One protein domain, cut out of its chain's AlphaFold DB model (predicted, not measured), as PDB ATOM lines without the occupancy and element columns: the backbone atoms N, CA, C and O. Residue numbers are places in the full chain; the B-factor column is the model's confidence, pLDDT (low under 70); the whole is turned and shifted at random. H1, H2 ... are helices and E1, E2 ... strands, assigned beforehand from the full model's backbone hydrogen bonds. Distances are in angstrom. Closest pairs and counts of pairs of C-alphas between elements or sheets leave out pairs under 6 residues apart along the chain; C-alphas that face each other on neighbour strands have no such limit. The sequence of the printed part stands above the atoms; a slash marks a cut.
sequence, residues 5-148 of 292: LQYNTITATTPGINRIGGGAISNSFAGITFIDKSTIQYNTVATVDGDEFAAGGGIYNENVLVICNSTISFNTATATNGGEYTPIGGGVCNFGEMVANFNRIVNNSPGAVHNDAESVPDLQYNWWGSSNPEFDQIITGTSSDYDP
ATOM      1  N   LEU A   5     -44.640   9.554 -13.416       98.12
ATOM      2  CA  LEU A   5     -44.629   9.247 -11.990       98.12
ATOM      3  C   LEU A   5     -45.945   9.726 -11.394       98.12
ATOM      4  O   LEU A   5     -46.189  10.929 -11.266       98.12
ATOM      5  N   GLN A   6     -46.817   8.781 -11.064       97.94
ATOM      6  CA  GLN A   6     -48.161   9.121 -10.634       97.94
ATOM      7  C   GLN A   6     -48.759   8.130  -9.656       97.94
ATOM      8  O   GLN A   6     -48.394   6.957  -9.655       97.94
ATOM      9  N   TYR A   7     -49.723   8.619  -8.877       97.62
ATOM     10  CA  TYR A   7     -50.477   7.837  -7.896       97.62
ATOM     11  C   TYR A   7     -49.616   7.206  -6.795       97.62
ATOM     12  O   TYR A   7     -50.033   6.241  -6.153       97.62
ATOM     13  N   ASN A   8     -48.428   7.754  -6.536       97.50
ATOM     14  CA  ASN A   8     -47.636   7.361  -5.379       97.50
ATOM     15  C   ASN A   8     -48.211   8.018  -4.122       97.50
ATOM     16  O   ASN A   8     -48.578   9.192  -4.143       97.50
ATOM     17  N   THR A   9     -48.293   7.265  -3.027       94.50
ATOM     18  CA  THR A   9     -48.723   7.784  -1.724       94.50
ATOM     19  C   THR A   9     -47.690   7.434  -0.668       94.50
ATOM     20  O   THR A   9     -47.374   6.260  -0.481       94.50
ATOM     21  N   ILE A  10     -47.196   8.447   0.036       90.69
ATOM     22  CA  ILE A  10     -46.359   8.289   1.223       90.69
ATOM     23  C   ILE A  10     -47.186   8.715   2.430       90.69
ATOM     24  O   ILE A  10     -47.736   9.816   2.448       90.69
ATOM     25  N   THR A  11     -47.258   7.852   3.441       88.25
ATOM     26  CA  THR A  11     -47.940   8.154   4.703       88.25
ATOM     27  C   THR A  11     -47.013   7.892   5.881       88.25
ATOM     28  O   THR A  11     -46.462   6.797   5.987       88.25
ATOM     29  N   ALA A  12     -46.860   8.874   6.773       79.81
ATOM     30  CA  ALA A  12     -46.236   8.673   8.081       79.81
ATOM     31  C   ALA A  12     -47.303   8.658   9.177       79.81
ATOM     32  O   ALA A  12     -48.203   9.495   9.183       79.81
ATOM     33  N   THR A  13     -47.185   7.682  10.075       73.56
ATOM     34  CA  THR A  13     -48.075   7.462  11.230       73.56
ATOM     35  C   THR A  13     -47.282   7.338  12.536       73.56
ATOM     36  O   THR A  13     -47.769   6.760  13.505       73.56
ATOM     37  N   THR A  14     -45.993   7.701  12.523       62.31
ATOM     38  CA  THR A  14     -45.075   7.464  13.647       62.31
ATOM     39  C   THR A  14     -44.582   8.797  14.197       62.31
ATOM     40  O   THR A  14     -43.818   9.463  13.494       62.31
ATOM     41  N   PRO A  15     -44.915   9.130  15.458       59.75
ATOM     42  CA  PRO A  15     -44.412  10.332  16.107       59.75
ATOM     43  C   PRO A  15     -42.877  10.349  16.100       59.75
ATOM     44  O   PRO A  15     -42.241   9.388  16.542       59.75
ATOM     45  N   GLY A  16     -42.281  11.435  15.597       59.62
ATOM     46  CA  GLY A  16     -40.831  11.674  15.636       59.62
ATOM     47  C   GLY A  16     -40.108  11.730  14.285       59.62
ATOM     48  O   GLY A  16     -38.885  11.886  14.272       59.62
ATOM     49  N   ILE A  17     -40.810  11.624  13.152       61.75
ATOM     50  CA  ILE A  17     -40.239  11.979  11.842       61.75
ATOM     51  C   ILE A  17     -40.480  13.468  11.596       61.75
ATOM     52  O   ILE A  17     -41.593  13.878  11.295       61.75
ATOM     53  N   ASN A  18     -39.425  14.283  11.659       70.50
ATOM     54  CA  ASN A  18     -39.577  15.737  11.511       70.50
ATOM     55  C   ASN A  18     -40.096  16.159  10.123       70.50
ATOM     56  O   ASN A  18     -40.695  17.222   9.994       70.50
ATOM     57  N   ARG A  19     -39.861  15.360   9.070       80.69
ATOM     58  CA  ARG A  19     -40.247  15.703   7.695       80.69
ATOM     59  C   ARG A  19     -40.387  14.476   6.805       80.69
ATOM     60  O   ARG A  19     -39.491  13.632   6.772       80.69
ATOM     61  N   ILE A  20     -41.470  14.422   6.038       87.62
ATOM     62  CA  ILE A  20     -41.638  13.488   4.922       87.62
ATOM     63  C   ILE A  20     -41.909  14.266   3.643       87.62
ATOM     64  O   ILE A  20     -42.617  15.273   3.654       87.62
ATOM     65  N   GLY A  21     -41.366  13.794   2.528       90.81
ATOM     66  CA  GLY A  21     -41.625  14.459   1.269       90.81
ATOM     67  C   GLY A  21     -41.185  13.716   0.032       90.81
ATOM     68  O   GLY A  21     -40.427  12.748   0.100       90.81
ATOM     69  N   GLY A  22     -41.679  14.205  -1.102       92.94
ATOM     70  CA  GLY A  22     -41.337  13.691  -2.415       92.94
ATOM     71  C   GLY A  22     -42.188  12.495  -2.775       92.94
ATOM     72  O   GLY A  22     -41.658  11.400  -2.948       92.94
ATOM     73  N   GLY A  23     -43.505  12.699  -2.881       94.56
ATOM     74  CA  GLY A  23     -44.447  11.618  -3.182       94.56
ATOM     75  C   GLY A  23     -44.052  10.833  -4.434       94.56
ATOM     76  O   GLY A  23     -44.147   9.612  -4.435       94.56
ATOM     77  N   ALA A  24     -43.535  11.511  -5.463       97.38
ATOM     78  CA  ALA A  24     -42.873  10.869  -6.598       97.38
ATOM     79  C   ALA A  24     -41.345  10.839  -6.470       97.38
ATOM     80  O   ALA A  24     -40.728   9.815  -6.757       97.38
ATOM     81  N   ILE A  25     -40.727  11.973  -6.122       97.25
ATOM     82  CA  ILE A  25     -39.267  12.135  -6.139       97.25
ATOM     83  C   ILE A  25     -38.811  12.821  -4.860       97.25
ATOM     84  O   ILE A  25     -39.250  13.929  -4.559       97.25
ATOM     85  N   SER A  26     -37.862  12.198  -4.168       95.19
ATOM     86  CA  SER A  26     -37.135  12.791  -3.048       95.19
ATOM     87  C   SER A  26     -35.657  12.930  -3.421       95.19
ATOM     88  O   SER A  26     -34.945  11.932  -3.552       95.19
ATOM     89  N   ASN A  27     -35.204  14.166  -3.644       94.94
ATOM     90  CA  ASN A  27     -33.809  14.502  -3.909       94.94
ATOM     91  C   ASN A  27     -33.130  14.954  -2.611       94.94
ATOM     92  O   ASN A  27     -33.348  16.069  -2.144       94.94
ATOM     93  N   SER A  28     -32.323  14.068  -2.031       89.62
ATOM     94  CA  SER A  28     -31.613  14.318  -0.768       89.62
ATOM     95  C   SER A  28     -30.402  15.248  -0.930       89.62
ATOM     96  O   SER A  28     -29.945  15.499  -2.044       89.62
ATOM     97  N   PHE A  29     -29.837  15.700   0.192       84.50
ATOM     98  CA  PHE A  29     -28.713  16.646   0.294       84.50
ATOM     99  C   PHE A  29     -27.503  16.433  -0.651       84.50
ATOM    100  O   PHE A  29     -26.808  17.387  -0.976       84.50
ATOM    101  N   ALA A  30     -27.212  15.209  -1.104       87.44
ATOM    102  CA  ALA A  30     -26.093  14.939  -2.023       87.44
ATOM    103  C   ALA A  30     -26.522  14.743  -3.490       87.44
ATOM    104  O   ALA A  30     -25.690  14.443  -4.348       87.44
ATOM    105  N   GLY A  31     -27.817  14.850  -3.786       89.88
ATOM    106  CA  GLY A  31     -28.385  14.496  -5.079       89.88
ATOM    107  C   GLY A  31     -28.463  15.668  -6.054       89.88
ATOM    108  O   GLY A  31     -28.727  16.806  -5.676       89.88
ATOM    109  N   ILE A  32     -28.240  15.381  -7.334       94.94
ATOM    110  CA  ILE A  32     -28.493  16.309  -8.438       94.94
ATOM    111  C   ILE A  32     -29.546  15.643  -9.311       94.94
ATOM    112  O   ILE A  32     -29.296  14.578  -9.879       94.94
ATOM    113  N   THR A  33     -30.727  16.246  -9.390       97.50
ATOM    114  CA  THR A  33     -31.865  15.680 -10.112       97.50
ATOM    115  C   THR A  33     -32.180  16.518 -11.342       97.50
ATOM    116  O   THR A  33     -32.423  17.717 -11.245       97.50
ATOM    117  N   PHE A  34     -32.204  15.861 -12.503       97.75
ATOM    118  CA  PHE A  34     -32.610  16.448 -13.776       97.75
ATOM    119  C   PHE A  34     -33.880  15.760 -14.282       97.75
ATOM    120  O   PHE A  34     -33.925  14.530 -14.388       97.75
ATOM    121  N   ILE A  35     -34.905  16.554 -14.585       98.19
ATOM    122  CA  ILE A  35     -36.215  16.091 -15.035       98.19
ATOM    123  C   ILE A  35     -36.549  16.795 -16.348       98.19
ATOM    124  O   ILE A  35     -36.819  17.989 -16.357       98.19
ATOM    125  N   ASP A  36     -36.571  16.033 -17.439       97.31
ATOM    126  CA  ASP A  36     -37.017  16.508 -18.754       97.31
ATOM    127  C   ASP A  36     -38.210  15.694 -19.266       97.31
ATOM    128  O   ASP A  36     -38.264  14.471 -19.063       97.31
ATOM    129  N   LYS A  37     -39.170  16.349 -19.928       96.75
ATOM    130  CA  LYS A  37     -40.291  15.699 -20.651       96.75
ATOM    131  C   LYS A  37     -41.062  14.669 -19.829       96.75
ATOM    132  O   LYS A  37     -41.499  13.634 -20.324       96.75
ATOM    133  N   SER A  38     -41.173  14.907 -18.530       98.31
ATOM    134  CA  SER A  38     -41.777  13.963 -17.589       98.31
ATOM    135  C   SER A  38     -43.085  14.507 -17.023       98.31
ATOM    136  O   SER A  38     -43.262  15.720 -16.883       98.31
ATOM    137  N   THR A  39     -43.978  13.600 -16.649       98.50
ATOM    138  CA  THR A  39     -45.249  13.915 -15.997       98.50
ATOM    139  C   THR A  39     -45.211  13.416 -14.561       98.50
ATOM    140  O   THR A  39     -45.100  12.214 -14.321       98.50
ATOM    141  N   ILE A  40     -45.325  14.337 -13.609       98.75
ATOM    142  CA  ILE A  40     -45.391  14.061 -12.174       98.75
ATOM    143  C   ILE A  40     -46.760  14.517 -11.696       98.75
ATOM    144  O   ILE A  40     -47.023  15.717 -11.596       98.75
ATOM    145  N   GLN A  41     -47.658  13.566 -11.449       98.44
ATOM    146  CA  GLN A  41     -49.042  13.910 -11.145       98.44
ATOM    147  C   GLN A  41     -49.741  12.983 -10.170       98.44
ATOM    148  O   GLN A  41     -49.427  11.803 -10.100       98.44
ATOM    149  N   TYR A  42     -50.741  13.490  -9.454       98.56
ATOM    150  CA  TYR A  42     -51.542  12.684  -8.523       98.56
ATOM    151  C   TYR A  42     -50.718  11.964  -7.445       98.56
ATOM    152  O   TYR A  42     -51.133  10.920  -6.945       98.56
ATOM    153  N   ASN A  43     -49.542  12.484  -7.091       98.56
ATOM    154  CA  ASN A  43     -48.758  11.950  -5.984       98.56
ATOM    155  C   ASN A  43     -49.178  12.626  -4.682       98.56
ATOM    156  O   ASN A  43     -49.565  13.794  -4.681       98.56
ATOM    157  N   THR A  44     -49.144  11.876  -3.587       96.88
ATOM    158  CA  THR A  44     -49.612  12.332  -2.282       96.88
ATOM    159  C   THR A  44     -48.568  12.076  -1.206       96.88
ATOM    160  O   THR A  44     -48.057  10.964  -1.072       96.88
ATOM    161  N   VAL A  45     -48.304  13.090  -0.391       94.44
ATOM    162  CA  VAL A  45     -47.599  12.967   0.888       94.44
ATOM    163  C   VAL A  45     -48.598  13.308   1.987       94.44
ATOM    164  O   VAL A  45     -49.166  14.394   1.981       94.44
ATOM    165  N   ALA A  46     -48.844  12.385   2.910       90.75
ATOM    166  CA  ALA A  46     -49.833  12.549   3.970       90.75
ATOM    167  C   ALA A  46     -49.222  12.274   5.348       90.75
ATOM    168  O   ALA A  46     -48.640  11.211   5.570       90.75
ATOM    169  N   THR A  47     -49.389  13.193   6.297       86.12
ATOM    170  CA  THR A  47     -49.030  12.967   7.703       86.12
ATOM    171  C   THR A  47     -50.270  12.719   8.554       86.12
ATOM    172  O   THR A  47     -51.329  13.346   8.395       86.12
ATOM    173  N   VAL A  48     -50.149  11.746   9.451       77.25
ATOM    174  CA  VAL A  48     -51.180  11.347  10.404       77.25
ATOM    175  C   VAL A  48     -50.550  11.475  11.788       77.25
ATOM    176  O   VAL A  48     -49.561  10.805  12.052       77.25
ATOM    177  N   ASP A  49     -51.144  12.328  12.629       66.88
ATOM    178  CA  ASP A  49     -50.810  12.576  14.047       66.88
ATOM    179  C   ASP A  49     -49.946  13.797  14.433       66.88
ATOM    180  O   ASP A  49     -49.789  14.066  15.618       66.88
ATOM    181  N   GLY A  50     -49.638  14.686  13.487       56.34
ATOM    182  CA  GLY A  50     -49.617  16.144  13.716       56.34
ATOM    183  C   GLY A  50     -48.320  16.789  14.204       56.34
ATOM    184  O   GLY A  50     -48.285  18.016  14.323       56.34
ATOM    185  N   ASP A  51     -47.263  15.996  14.378       62.19
ATOM    186  CA  ASP A  51     -45.903  16.488  14.633       62.19
ATOM    187  C   ASP A  51     -45.007  16.418  13.374       62.19
ATOM    188  O   ASP A  51     -43.869  16.883  13.391       62.19
ATOM    189  N   GLU A  52     -45.494  15.845  12.265       68.56
ATOM    190  CA  GLU A  52     -44.715  15.644  11.039       68.56
ATOM    191  C   GLU A  52     -45.020  16.674   9.938       68.56
ATOM    192  O   GLU A  52     -46.175  16.971   9.612       68.56
ATOM    193  N   PHE A  53     -43.965  17.138   9.263       81.38
ATOM    194  CA  PHE A  53     -44.058  18.083   8.151       81.38
ATOM    195  C   PHE A  53     -44.215  17.367   6.798       81.38
ATOM    196  O   PHE A  53     -43.272  16.738   6.307       81.38
ATOM    197  N   ALA A  54     -45.404  17.461   6.188       90.31
ATOM    198  CA  ALA A  54     -45.677  16.974   4.832       90.31
ATOM    199  C   ALA A  54     -45.209  17.998   3.785       90.31
ATOM    200  O   ALA A  54     -45.780  19.086   3.678       90.31
ATOM    201  N   ALA A  55     -44.203  17.645   2.990       91.81
ATOM    202  CA  ALA A  55     -43.583  18.553   2.031       91.81
ATOM    203  C   ALA A  55     -43.468  17.922   0.641       91.81
ATOM    204  O   ALA A  55     -43.113  16.755   0.515       91.81
ATOM    205  N   GLY A  56     -43.697  18.683  -0.428       94.81
ATOM    206  CA  GLY A  56     -43.340  18.205  -1.765       94.81
ATOM    207  C   GLY A  56     -44.209  17.032  -2.209       94.81
ATOM    208  O   GLY A  56     -43.704  15.921  -2.391       94.81
ATOM    209  N   GLY A  57     -45.517  17.259  -2.353       96.81
ATOM    210  CA  GLY A  57     -46.471  16.206  -2.726       96.81
ATOM    211  C   GLY A  57     -46.049  15.456  -3.994       96.81
ATOM    212  O   GLY A  57     -46.166  14.235  -4.066       96.81
ATOM    213  N   GLY A  58     -45.483  16.174  -4.967       98.12
ATOM    214  CA  GLY A  58     -44.808  15.600  -6.127       98.12
ATOM    215  C   GLY A  58     -43.318  15.411  -5.869       98.12
ATOM    216  O   GLY A  58     -42.816  14.286  -5.861       98.12
ATOM    217  N   ILE A  59     -42.615  16.524  -5.671       98.38
ATOM    218  CA  ILE A  59     -41.155  16.572  -5.599       98.38
ATOM    219  C   ILE A  59     -40.718  17.239  -4.305       98.38
ATOM    220  O   ILE A  59     -41.210  18.302  -3.937       98.38
ATOM    221  N   TYR A  60     -39.728  16.638  -3.668       96.56
ATOM    222  CA  TYR A  60     -39.016  17.199  -2.540       96.56
ATOM    223  C   TYR A  60     -37.532  17.313  -2.888       96.56
ATOM    224  O   TYR A  60     -36.943  16.338  -3.357       96.56
ATOM    225  N   ASN A  61     -36.939  18.490  -2.690       96.62
ATOM    226  CA  ASN A  61     -35.550  18.772  -3.044       96.62
ATOM    227  C   ASN A  61     -34.760  19.389  -1.889       96.62
ATOM    228  O   ASN A  61     -35.213  20.362  -1.302       96.62
ATOM    229  N   GLU A  62     -33.558  18.876  -1.626       95.25
ATOM    230  CA  GLU A  62     -32.593  19.413  -0.650       95.25
ATOM    231  C   GLU A  62     -31.275  19.881  -1.270       95.25
ATOM    232  O   GLU A  62     -30.413  20.383  -0.555       95.25
ATOM    233  N   ASN A  63     -31.077  19.683  -2.572       95.62
ATOM    234  CA  ASN A  63     -29.840  20.063  -3.246       95.62
ATOM    235  C   ASN A  63     -30.166  20.612  -4.640       95.62
ATOM    236  O   ASN A  63     -30.957  21.540  -4.722       95.62
ATOM    237  N   VAL A  64     -29.618  20.080  -5.733       96.88
ATOM    238  CA  VAL A  64     -29.834  20.671  -7.064       96.88
ATOM    239  C   VAL A  64     -30.990  19.987  -7.784       96.88
ATOM    240  O   VAL A  64     -30.945  18.775  -8.028       96.88
ATOM    241  N   LEU A  65     -31.988  20.773  -8.185       98.12
ATOM    242  CA  LEU A  65     -33.114  20.339  -9.006       98.12
ATOM    243  C   LEU A  65     -33.212  21.173 -10.283       98.12
ATOM    244  O   LEU A  65     -33.341  22.392 -10.241       98.12
ATOM    245  N   VAL A  66     -33.217  20.494 -11.427       98.25
ATOM    246  CA  VAL A  66     -33.467  21.113 -12.729       98.25
ATOM    247  C   VAL A  66     -34.664  20.436 -13.384       98.25
ATOM    248  O   VAL A  66     -34.679  19.211 -13.529       98.25
ATOM    249  N   ILE A  67     -35.661  21.231 -13.775       98.44
ATOM    250  CA  ILE A  67     -36.906  20.756 -14.386       98.44
ATOM    251  C   ILE A  67     -37.169  21.517 -15.687       98.44
ATOM    252  O   ILE A  67     -37.277  22.743 -15.684       98.44
ATOM    253  N   CYS A  68     -37.335  20.797 -16.790       97.00
ATOM    254  CA  CYS A  68     -37.701  21.391 -18.069       97.00
ATOM    255  C   CYS A  68     -38.717  20.556 -18.848       97.00
ATOM    256  O   CYS A  68     -38.763  19.330 -18.736       97.00
ATOM    257  N   ASN A  69     -39.533  21.225 -19.669       96.44
ATOM    258  CA  ASN A  69     -40.509  20.591 -20.566       96.44
ATOM    259  C   ASN A  69     -41.422  19.573 -19.860       96.44
ATOM    260  O   ASN A  69     -41.851  18.583 -20.453       96.44
ATOM    261  N   SER A  70     -41.711  19.789 -18.578       98.56
ATOM    262  CA  SER A  70     -42.349  18.805 -17.713       98.56
ATOM    263  C   SER A  70     -43.719  19.267 -17.222       98.56
ATOM    264  O   SER A  70     -43.999  20.459 -17.113       98.56
ATOM    265  N   THR A  71     -44.600  18.314 -16.910       98.69
ATOM    266  CA  THR A  71     -45.898  18.598 -16.280       98.69
ATOM    267  C   THR A  71     -45.874  18.167 -14.820       98.69
ATOM    268  O   THR A  71     -45.653  16.993 -14.528       98.69
ATOM    269  N   ILE A  72     -46.140  19.104 -13.909       98.88
ATOM    270  CA  ILE A  72     -46.275  18.861 -12.468       98.88
ATOM    271  C   ILE A  72     -47.687  19.268 -12.067       98.88
ATOM    272  O   ILE A  72     -47.992  20.460 -11.966       98.88
ATOM    273  N   SER A  73     -48.573  18.297 -11.856       98.56
ATOM    274  CA  SER A  73     -49.977  18.625 -11.603       98.56
ATOM    275  C   SER A  73     -50.711  17.692 -10.669       98.56
ATOM    276  O   SER A  73     -50.452  16.499 -10.668       98.56
ATOM    277  N   PHE A  74     -51.700  18.200  -9.936       98.50
ATOM    278  CA  PHE A  74     -52.539  17.377  -9.051       98.50
ATOM    279  C   PHE A  74     -51.770  16.634  -7.956       98.50
ATOM    280  O   PHE A  74     -52.264  15.649  -7.414       98.50
ATOM    281  N   ASN A  75     -50.560  17.076  -7.621       98.75
ATOM    282  CA  ASN A  75     -49.827  16.524  -6.496       98.75
ATOM    283  C   ASN A  75     -50.260  17.210  -5.201       98.75
ATOM    284  O   ASN A  75     -50.587  18.401  -5.197       98.75
ATOM    285  N   THR A  76     -50.293  16.439  -4.116       97.50
ATOM    286  CA  THR A  76     -50.888  16.877  -2.858       97.50
ATOM    287  C   THR A  76     -49.981  16.596  -1.658       97.50
ATOM    288  O   THR A  76     -49.457  15.493  -1.524       97.50
ATOM    289  N   ALA A  77     -49.826  17.563  -0.755       94.75
ATOM    290  CA  ALA A  77     -49.326  17.340   0.601       94.75
ATOM    291  C   ALA A  77     -50.451  17.616   1.613       94.75
ATOM    292  O   ALA A  77     -51.109  18.652   1.544       94.75
ATOM    293  N   THR A  78     -50.717  16.699   2.542       91.50
ATOM    294  CA  THR A  78     -51.801  16.832   3.530       91.50
ATOM    295  C   THR A  78     -51.355  16.442   4.935       91.50
ATOM    296  O   THR A  78     -50.423  15.663   5.115       91.50
ATOM    297  N   ALA A  79     -52.061  16.969   5.937       86.75
ATOM    298  CA  ALA A  79     -51.935  16.578   7.337       86.75
ATOM    299  C   ALA A  79     -53.336  16.415   7.940       86.75
ATOM    300  O   ALA A  79     -54.208  17.256   7.715       86.75
ATOM    301  N   THR A  80     -53.558  15.338   8.698       79.19
ATOM    302  CA  THR A  80     -54.870  15.063   9.325       79.19
ATOM    303  C   THR A  80     -55.091  15.907  10.583       79.19
ATOM    304  O   THR A  80     -56.197  16.376  10.830       79.19
ATOM    305  N   ASN A  81     -54.019  16.157  11.335       69.19
ATOM    306  CA  ASN A  81     -53.992  17.046  12.490       69.19
ATOM    307  C   ASN A  81     -52.938  18.115  12.201       69.19
ATOM    308  O   ASN A  81     -51.779  17.922  12.535       69.19
ATOM    309  N   GLY A  82     -53.299  19.196  11.505       59.16
ATOM    310  CA  GLY A  82     -52.372  20.295  11.197       59.16
ATOM    311  C   GLY A  82     -52.008  21.090  12.452       59.16
ATOM    312  O   GLY A  82     -52.515  22.192  12.627       59.16
ATOM    313  N   GLY A  83     -51.223  20.482  13.347       60.50
ATOM    314  CA  GLY A  83     -50.747  21.051  14.603       60.50
ATOM    315  C   GLY A  83     -49.733  22.171  14.368       60.50
ATOM    316  O   GLY A  83     -50.053  23.191  13.768       60.50
ATOM    317  N   GLU A  84     -48.506  22.005  14.856       63.16
ATOM    318  CA  GLU A  84     -47.441  23.018  14.735       63.16
ATOM    319  C   GLU A  84     -46.967  23.227  13.279       63.16
ATOM    320  O   GLU A  84     -46.466  24.295  12.931       63.16
ATOM    321  N   TYR A  85     -47.187  22.235  12.409       74.94
ATOM    322  CA  TYR A  85     -46.610  22.162  11.069       74.94
ATOM    323  C   TYR A  85     -47.686  22.044   9.976       74.94
ATOM    324  O   TYR A  85     -48.423  21.059   9.899       74.94
ATOM    325  N   THR A  86     -47.773  23.043   9.092       83.88
ATOM    326  CA  THR A  86     -48.691  23.034   7.940       83.88
ATOM    327  C   THR A  86     -48.060  22.338   6.730       83.88
ATOM    328  O   THR A  86     -46.887  22.596   6.457       83.88
ATOM    329  N   PRO A  87     -48.807  21.524   5.955       90.38
ATOM    330  CA  PRO A  87     -48.310  20.980   4.693       90.38
ATOM    331  C   PRO A  87     -47.880  22.084   3.723       90.38
ATOM    332  O   PRO A  87     -48.490  23.154   3.698       90.38
ATOM    333  N   ILE A  88     -46.869  21.812   2.899       92.38
ATOM    334  CA  ILE A  88     -46.324  22.785   1.941       92.38
ATOM    335  C   ILE A  88     -45.913  22.144   0.613       92.38
ATOM    336  O   ILE A  88     -45.572  20.960   0.540       92.38
ATOM    337  N   GLY A  89     -45.891  22.957  -0.445       94.19
ATOM    338  CA  GLY A  89     -45.317  22.586  -1.736       94.19
ATOM    339  C   GLY A  89     -45.981  21.351  -2.332       94.19
ATOM    340  O   GLY A  89     -45.323  20.339  -2.552       94.19
ATOM    341  N   GLY A  90     -47.291  21.408  -2.578       96.56
ATOM    342  CA  GLY A  90     -48.038  20.294  -3.160       96.56
ATOM    343  C   GLY A  90     -47.381  19.752  -4.428       96.56
ATOM    344  O   GLY A  90     -47.262  18.542  -4.590       96.56
ATOM    345  N   GLY A  91     -46.895  20.644  -5.296       98.19
ATOM    346  CA  GLY A  91     -46.129  20.276  -6.486       98.19
ATOM    347  C   GLY A  91     -44.676  20.002  -6.128       98.19
ATOM    348  O   GLY A  91     -44.226  18.856  -6.177       98.19
ATOM    349  N   VAL A  92     -43.965  21.064  -5.754       98.38
ATOM    350  CA  VAL A  92     -42.548  21.033  -5.392       98.38
ATOM    351  C   VAL A  92     -42.340  21.701  -4.042       98.38
ATOM    352  O   VAL A  92     -42.830  22.803  -3.805       98.38
ATOM    353  N   CYS A  93     -41.566  21.060  -3.177       96.50
ATOM    354  CA  CYS A  93     -40.963  21.700  -2.021       96.50
ATOM    355  C   CYS A  93     -39.443  21.701  -2.187       96.50
ATOM    356  O   CYS A  93     -38.838  20.646  -2.393       96.50
ATOM    357  N   ASN A  94     -38.848  22.887  -2.128       96.25
ATOM    358  CA  ASN A  94     -37.448  23.126  -2.415       96.25
ATOM    359  C   ASN A  94     -36.710  23.692  -1.197       96.25
ATOM    360  O   ASN A  94     -37.093  24.731  -0.678       96.25
ATOM    361  N   PHE A  95     -35.622  23.037  -0.805       94.25
ATOM    362  CA  PHE A  95     -34.661  23.459   0.220       94.25
ATOM    363  C   PHE A  95     -33.245  23.656  -0.348       94.25
ATOM    364  O   PHE A  95     -32.325  23.965   0.405       94.25
ATOM    365  N   GLY A  96     -33.048  23.462  -1.657       94.38
ATOM    366  CA  GLY A  96     -31.755  23.628  -2.326       94.38
ATOM    367  C   GLY A  96     -31.824  24.559  -3.538       94.38
ATOM    368  O   GLY A  96     -32.703  25.413  -3.634       94.38
ATOM    369  N   GLU A  97     -30.904  24.399  -4.482       95.62
ATOM    370  CA  GLU A  97     -30.916  25.154  -5.736       95.62
ATOM    371  C   GLU A  97     -31.956  24.577  -6.701       95.62
ATOM    372  O   GLU A  97     -32.049  23.359  -6.888       95.62
ATOM    373  N   MET A  98     -32.725  25.454  -7.348       97.69
ATOM    374  CA  MET A  98     -33.735  25.035  -8.310       97.69
ATOM    375  C   MET A  98     -33.778  25.942  -9.536       97.69
ATOM    376  O   MET A  98     -33.842  27.164  -9.421       97.69
ATOM    377  N   VAL A  99     -33.812  25.294 -10.699       98.12
ATOM    378  CA  VAL A  99     -34.141  25.900 -11.990       98.12
ATOM    379  C   VAL A  99     -35.301  25.113 -12.585       98.12
ATOM    380  O   VAL A  99     -35.190  23.909 -12.825       98.12
ATOM    381  N   ALA A 100     -36.427  25.771 -12.816       98.31
ATOM    382  CA  ALA A 100     -37.586  25.184 -13.456       98.31
ATOM    383  C   ALA A 100     -38.060  26.124 -14.560       98.31
ATOM    384  O   ALA A 100     -38.612  27.174 -14.265       98.31
ATOM    385  N   ASN A 101     -37.898  25.733 -15.825       98.06
ATOM    386  CA  ASN A 101     -38.353  26.531 -16.965       98.06
ATOM    387  C   ASN A 101     -39.163  25.690 -17.948       98.06
ATOM    388  O   ASN A 101     -38.937  24.488 -18.087       98.06
ATOM    389  N   PHE A 102     -40.084  26.323 -18.674       98.25
ATOM    390  CA  PHE A 102     -40.888  25.667 -19.712       98.25
ATOM    391  C   PHE A 102     -41.692  24.462 -19.197       98.25
ATOM    392  O   PHE A 102     -41.931  23.489 -19.912       98.25
ATOM    393  N   ASN A 103     -42.129  24.513 -17.938       98.81
ATOM    394  CA  ASN A 103     -42.985  23.498 -17.337       98.81
ATOM    395  C   ASN A 103     -44.441  23.955 -17.304       98.81
ATOM    396  O   ASN A 103     -44.753  25.144 -17.318       98.81
ATOM    397  N   ARG A 104     -45.346  22.986 -17.190       98.75
ATOM    398  CA  ARG A 104     -46.743  23.213 -16.819       98.75
ATOM    399  C   ARG A 104     -46.942  22.805 -15.363       98.75
ATOM    400  O   ARG A 104     -46.944  21.609 -15.066       98.75
ATOM    401  N   ILE A 105     -47.125  23.778 -14.471       98.75
ATOM    402  CA  ILE A 105     -47.215  23.551 -13.020       98.75
ATOM    403  C   ILE A 105     -48.579  24.029 -12.519       98.75
ATOM    404  O   ILE A 105     -48.797  25.220 -12.318       98.75
ATOM    405  N   VAL A 106     -49.523  23.100 -12.346       98.38
ATOM    406  CA  VAL A 106     -50.944  23.444 -12.147       98.38
ATOM    407  C   VAL A 106     -51.652  22.507 -11.178       98.38
ATOM    408  O   VAL A 106     -51.317  21.333 -11.081       98.38
ATOM    409  N   ASN A 107     -52.694  22.991 -10.503       97.56
ATOM    410  CA  ASN A 107     -53.583  22.171  -9.667       97.56
ATOM    411  C   ASN A 107     -52.871  21.349  -8.577       97.56
ATOM    412  O   ASN A 107     -53.333  20.267  -8.236       97.56
ATOM    413  N   ASN A 108     -51.746  21.820  -8.046       98.44
ATOM    414  CA  ASN A 108     -51.103  21.181  -6.900       98.44
ATOM    415  C   ASN A 108     -51.580  21.826  -5.590       98.44
ATOM    416  O   ASN A 108     -51.987  22.989  -5.589       98.44
ATOM    417  N   SER A 109     -51.545  21.078  -4.487       96.19
ATOM    418  CA  SER A 109     -52.062  21.556  -3.201       96.19
ATOM    419  C   SER A 109     -51.241  21.059  -2.004       96.19
ATOM    420  O   SER A 109     -50.952  19.872  -1.933       96.19
ATOM    421  N   PRO A 110     -50.875  21.903  -1.032       93.38
ATOM    422  CA  PRO A 110     -51.017  23.351  -1.029       93.38
ATOM    423  C   PRO A 110     -49.941  23.994  -1.908       93.38
ATOM    424  O   PRO A 110     -48.749  23.717  -1.759       93.38
ATOM    425  N   GLY A 111     -50.376  24.858  -2.822       93.75
ATOM    426  CA  GLY A 111     -49.494  25.574  -3.736       93.75
ATOM    427  C   GLY A 111     -48.790  24.685  -4.768       93.75
ATOM    428  O   GLY A 111     -48.718  23.455  -4.678       93.75
ATOM    429  N   ALA A 112     -48.253  25.347  -5.784       97.25
ATOM    430  CA  ALA A 112     -47.436  24.747  -6.822       97.25
ATOM    431  C   ALA A 112     -45.997  24.535  -6.344       97.25
ATOM    432  O   ALA A 112     -45.468  23.430  -6.471       97.25
ATOM    433  N   VAL A 113     -45.395  25.573  -5.763       98.12
ATOM    434  CA  VAL A 113     -44.004  25.576  -5.310       98.12
ATOM    435  C   VAL A 113     -43.923  26.178  -3.910       98.12
ATOM    436  O   VAL A 113     -44.519  27.214  -3.620       98.12
ATOM    437  N   HIS A 114     -43.161  25.532  -3.039       96.62
ATOM    438  CA  HIS A 114     -42.688  26.126  -1.799       96.62
ATOM    439  C   HIS A 114     -41.165  26.160  -1.814       96.62
ATOM    440  O   HIS A 114     -40.548  25.107  -1.971       96.62
ATOM    441  N   ASN A 115     -40.572  27.338  -1.646       95.88
ATOM    442  CA  ASN A 115     -39.128  27.516  -1.582       95.88
ATOM    443  C   ASN A 115     -38.701  27.930  -0.176       95.88
ATOM    444  O   ASN A 115     -39.074  28.997   0.282       95.88
ATOM    445  N   ASP A 116     -37.884  27.129   0.486       92.69
ATOM    446  CA  ASP A 116     -37.264  27.458   1.775       92.69
ATOM    447  C   ASP A 116     -35.735  27.317   1.689       92.69
ATOM    448  O   ASP A 116     -35.039  26.982   2.646       92.69
ATOM    449  N   ALA A 117     -35.204  27.526   0.482       90.44
ATOM    450  CA  ALA A 117     -33.779  27.611   0.220       90.44
ATOM    451  C   ALA A 117     -33.278  29.051   0.416       90.44
ATOM    452  O   ALA A 117     -34.024  30.019   0.228       90.44
ATOM    453  N   GLU A 118     -31.985  29.197   0.724       86.44
ATOM    454  CA  GLU A 118     -31.314  30.506   0.737       86.44
ATOM    455  C   GLU A 118     -31.199  31.111  -0.674       86.44
ATOM    456  O   GLU A 118     -31.167  32.331  -0.831       86.44
ATOM    457  N   SER A 119     -31.143  30.265  -1.708       90.69
ATOM    458  CA  SER A 119     -31.111  30.692  -3.106       90.69
ATOM    459  C   SER A 119     -32.500  31.063  -3.621       90.69
ATOM    460  O   SER A 119     -33.483  30.375  -3.335       90.69
ATOM    461  N   VAL A 120     -32.553  32.094  -4.466       95.50
ATOM    462  CA  VAL A 120     -33.745  32.432  -5.252       95.50
ATOM    463  C   VAL A 120     -33.859  31.434  -6.410       95.50
ATOM    464  O   VAL A 120     -32.935  31.376  -7.223       95.50
ATOM    465  N   PRO A 121     -34.935  30.633  -6.497       96.44
ATOM    466  CA  PRO A 121     -35.128  29.721  -7.612       96.44
ATOM    467  C   PRO A 121     -35.469  30.489  -8.890       96.44
ATOM    468  O   PRO A 121     -36.251  31.443  -8.851       96.44
ATOM    469  N   ASP A 122     -34.932  30.016 -10.014       97.81
ATOM    470  CA  ASP A 122     -35.352  30.434 -11.352       97.81
ATOM    471  C   ASP A 122     -36.594  29.626 -11.740       97.81
ATOM    472  O   ASP A 122     -36.541  28.408 -11.921       97.81
ATOM    473  N   LEU A 123     -37.729  30.311 -11.801       98.19
ATOM    474  CA  LEU A 123     -39.052  29.801 -12.142       98.19
ATOM    475  C   LEU A 123     -39.621  30.494 -13.393       98.19
ATOM    476  O   LEU A 123     -40.838  30.450 -13.623       98.19
ATOM    477  N   GLN A 124     -38.772  31.139 -14.194       98.31
ATOM    478  CA  GLN A 124     -39.195  31.843 -15.398       98.31
ATOM    479  C   GLN A 124     -39.739  30.869 -16.451       98.31
ATOM    480  O   GLN A 124     -39.432  29.673 -16.475       98.31
ATOM    481  N   TYR A 125     -40.555  31.389 -17.363       98.44
ATOM    482  CA  TYR A 125     -41.040  30.679 -18.552       98.44
ATOM    483  C   TYR A 125     -41.881  29.426 -18.262       98.44
ATOM    484  O   TYR A 125     -41.991  28.540 -19.108       98.44
ATOM    485  N   ASN A 126     -42.503  29.327 -17.087       98.75
ATOM    486  CA  ASN A 126     -43.485  28.280 -16.795       98.75
ATOM    487  C   ASN A 126     -44.912  28.734 -17.123       98.75
ATOM    488  O   ASN A 126     -45.231  29.922 -17.092       98.75
ATOM    489  N   TRP A 127     -45.788  27.767 -17.392       98.75
ATOM    490  CA  TRP A 127     -47.235  27.958 -17.435       98.75
ATOM    491  C   TRP A 127     -47.854  27.569 -16.093       98.75
ATOM    492  O   TRP A 127     -47.794  26.407 -15.676       98.75
ATOM    493  N   TRP A 128     -48.495  28.546 -15.454       98.50
ATOM    494  CA  TRP A 128     -49.089  28.429 -14.116       98.50
ATOM    495  C   TRP A 128     -50.602  28.177 -14.137       98.50
ATOM    496  O   TRP A 128     -51.270  28.249 -13.110       98.50
ATOM    497  N   GLY A 129     -51.156  27.875 -15.313       97.75
ATOM    498  CA  GLY A 129     -52.577  27.576 -15.497       97.75
ATOM    499  C   GLY A 129     -53.436  28.765 -15.929       97.75
ATOM    500  O   GLY A 129     -54.588  28.554 -16.299       97.75
ATOM    501  N   SER A 130     -52.893  29.984 -15.920       97.69
ATOM    502  CA  SER A 130     -53.535  31.194 -16.443       97.69
ATOM    503  C   SER A 130     -52.491  32.183 -16.953       97.69
ATOM    504  O   SER A 130     -51.344  32.164 -16.506       97.69
ATOM    505  N   SER A 131     -52.910  33.079 -17.851       98.25
ATOM    506  CA  SER A 131     -52.117  34.244 -18.252       98.25
ATOM    507  C   SER A 131     -52.001  35.287 -17.127       98.25
ATOM    508  O   SER A 131     -51.081  36.097 -17.170       98.25
ATOM    509  N   ASN A 132     -52.882  35.245 -16.115       97.69
ATOM    510  CA  ASN A 132     -52.892  36.134 -14.944       97.69
ATOM    511  C   ASN A 132     -52.873  35.327 -13.626       97.69
ATOM    512  O   ASN A 132     -53.871  35.311 -12.902       97.69
ATOM    513  N   PRO A 133     -51.786  34.601 -13.319       97.31
ATOM    514  CA  PRO A 133     -51.716  33.768 -12.123       97.31
ATOM    515  C   PRO A 133     -51.673  34.603 -10.832       97.31
ATOM    516  O   PRO A 133     -51.006  35.632 -10.747       97.31
ATOM    517  N   GLU A 134     -52.344  34.118  -9.785       95.75
ATOM    518  CA  GLU A 134     -52.266  34.683  -8.433       95.75
ATOM    519  C   GLU A 134     -51.045  34.096  -7.703       95.75
ATOM    520  O   GLU A 134     -51.173  33.168  -6.904       95.75
ATOM    521  N   PHE A 135     -49.845  34.598  -8.019       96.88
ATOM    522  CA  PHE A 135     -48.572  34.020  -7.554       96.88
ATOM    523  C   PHE A 135     -48.484  33.824  -6.039       96.88
ATOM    524  O   PHE A 135     -48.039  32.763  -5.606       96.88
ATOM    525  N   ASP A 136     -49.006  34.764  -5.248       93.31
ATOM    526  CA  ASP A 136     -49.024  34.688  -3.779       93.31
ATOM    527  C   ASP A 136     -49.784  33.462  -3.231       93.31
ATOM    528  O   ASP A 136     -49.602  33.080  -2.075       93.31
ATOM    529  N   GLN A 137     -50.651  32.834  -4.035       91.44
ATOM    530  CA  GLN A 137     -51.384  31.622  -3.651       91.44
ATOM    531  C   GLN A 137     -50.701  30.325  -4.094       91.44
ATOM    532  O   GLN A 137     -50.986  29.259  -3.544       91.44
ATOM    533  N   ILE A 138     -49.837  30.384  -5.109       95.50
ATOM    534  CA  ILE A 138     -49.265  29.194  -5.750       95.50
ATOM    535  C   ILE A 138     -47.760  29.050  -5.519       95.50
ATOM    536  O   ILE A 138     -47.259  27.926  -5.582       95.50
ATOM    537  N   ILE A 139     -47.053  30.134  -5.207       96.50
ATOM    538  CA  ILE A 139     -45.642  30.137  -4.822       96.50
ATOM    539  C   ILE A 139     -45.551  30.675  -3.396       96.50
ATOM    540  O   ILE A 139     -46.077  31.736  -3.081       96.50
ATOM    541  N   THR A 140     -44.904  29.918  -2.515       94.88
ATOM    542  CA  THR A 140     -44.781  30.252  -1.090       94.88
ATOM    543  C   THR A 140     -43.345  30.077  -0.604       94.88
ATOM    544  O   THR A 140     -42.535  29.440  -1.278       94.88
ATOM    545  N   GLY A 141     -43.044  30.605   0.585       91.56
ATOM    546  CA  GLY A 141     -41.714  30.542   1.193       91.56
ATOM    547  C   GLY A 141     -40.891  31.809   0.934       91.56
ATOM    548  O   GLY A 141     -41.433  32.913   1.005       91.56
ATOM    549  N   THR A 142     -39.589  31.670   0.688       89.00
ATOM    550  CA  THR A 142     -38.679  32.780   0.367       89.00
ATOM    551  C   THR A 142     -38.887  33.282  -1.072       89.00
ATOM    552  O   THR A 142     -39.636  32.703  -1.863       89.00
ATOM    553  N   SER A 143     -38.255  34.408  -1.420       87.81
ATOM    554  CA  SER A 143     -38.390  35.044  -2.740       87.81
ATOM    555  C   SER A 143     -38.077  34.085  -3.893       87.81
ATOM    556  O   SER A 143     -37.131  33.308  -3.800       87.81
ATOM    557  N   SER A 144     -38.829  34.196  -4.990       91.12
ATOM    558  CA  SER A 144     -38.674  33.401  -6.217       91.12
ATOM    559  C   SER A 144     -38.680  34.303  -7.453       91.12
ATOM    560  O   SER A 144     -39.344  35.339  -7.434       91.12
ATOM    561  N   ASP A 145     -37.974  33.905  -8.514       96.69
ATOM    562  CA  ASP A 145     -37.951  34.618  -9.795       96.69
ATOM    563  C   ASP A 145     -38.844  33.906 -10.819       96.69
ATOM    564  O   ASP A 145     -38.449  32.907 -11.406       96.69
ATOM    565  N   TYR A 146     -40.080  34.375 -10.990       96.94
ATOM    566  CA  TYR A 146     -41.072  33.782 -11.900       96.94
ATOM    567  C   TYR A 146     -41.428  34.683 -13.093       96.94
ATOM    568  O   TYR A 146     -42.295  34.314 -13.889       96.94
ATOM    569  N   ASP A 147     -40.812  35.865 -13.198       97.44
ATOM    570  CA  ASP A 147     -41.123  36.879 -14.207       97.44
ATOM    571  C   ASP A 147     -39.998  36.925 -15.258       97.44
ATOM    572  O   ASP A 147     -38.855  37.192 -14.888       97.44
ATOM    573  N   PRO A 148     -40.271  36.651 -16.546       98.38
ATOM    574  CA  PRO A 148     -41.596  36.491 -17.141       98.38
ATOM    575  C   PRO A 148     -42.110  35.040 -17.121       98.38
ATOM    576  O   PRO A 148     -41.345  34.076 -17.036       98.38
TER     577      PRO A 148
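AT A GLANCE: This is residues 5 to 148 of the 292 residues of an uncharacterized protein of Methanobacterium subterraneum (UniProt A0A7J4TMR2). The chain is wound in stacked turns as a solenoid, its walls made of parallel strands lying strand beside strand along the stack. In each of the first two turns, E1 to E5 and E6 to E10, two strands make a narrow part and the other three a triangle; E11 to E14 add another turn, E15 and E16 extend one wall, and H1 is at the end of the stack where E16 lies. The 144 printed residues hold sixteen named strands and one named helix, in the order E1 to E15, H1, E16; the class is mostly strand, though only 61 residues are in named elements. The sheets, all parallel, run E3 E8 E12 E15 E16, E1 E6 E11, E4 E9 E13, E5 E10 E14 and E2 E7. The whole is compact and rounded, with a radius of gyration of the C-alphas of 13.8 A and spans of 42 by 33 by 29 A.

IN THESE COORDINATES: E1, residues 9 to 12, begins at C-alpha (-48.723, 7.784, -1.724) and is 10.2 A long. E2 is residues 19 to 21, E3 25 to 27, E4 32 to 36, 13.4 A long, and E5 39 to 41. E6 is residues 44 to 47, E7 53 to 55, E8 59 to 61, E9 64 to 68, 13.5 A long, and E10 71 to 73. E11 is residues 76 to 79, E12 92 to 94, E13 97 to 101, E14 104 to 106 and E15 113 to 115. H1 is residues 135 to 138, and E16, residues 139 to 141, ends at C-alpha (-41.714, 30.542, 1.193).

HOW THE PARTS SIT: In the largest sheet E3 and E16 are the edge strands; N 27 and O 60 are 2.8 A apart between E3 and E8, N 93 and O 59 2.9 A between E8 and E12, N 114 and O 92 2.9 A between E12 and E15, and N 140 and O 113 2.9 A between E15 and E16. E4 and E9 have N 33 and O 64 at 2.9 A, and E9 and E13 N 65 and O 97 at 2.9 A. E5 and E10 have N 40 and O 71 at 2.8 A, and E10 and E14 N 72 and O 104 at 2.9 A. E1 and E6 have N 46 and O 10 at 2.8 A, E6 and E11 N 78 and O 45 at 2.8 A, and E2 and E7 N 20 and O 53 at 2.9 A. The closest C-alphas of E6 and E7 are those of Val 45 and Ala 54, 5.9 A apart. E5 runs on into E6 at 37 degrees. E15, H1 and E16 are a strand-helix-strand unit, two parallel neighbour strands with a helix between. H1 is not on their sheet, but only just, with 4 pairs of C-alphas within 10 A. H1 is too short for an O i to N i+4 pair; its one O i to N i+3 pair is within range.

THE WHOLE: The C-alphas farthest apart, of Pro 15 and Ser 131, are 42.6 A apart. The printed part has no cut. The links E11 to E12 and E15 to H1 are long. The mean pLDDT of the printed part is 91.7; residues 14 to 17, 49 to 52 and 81 to 84 are under 70.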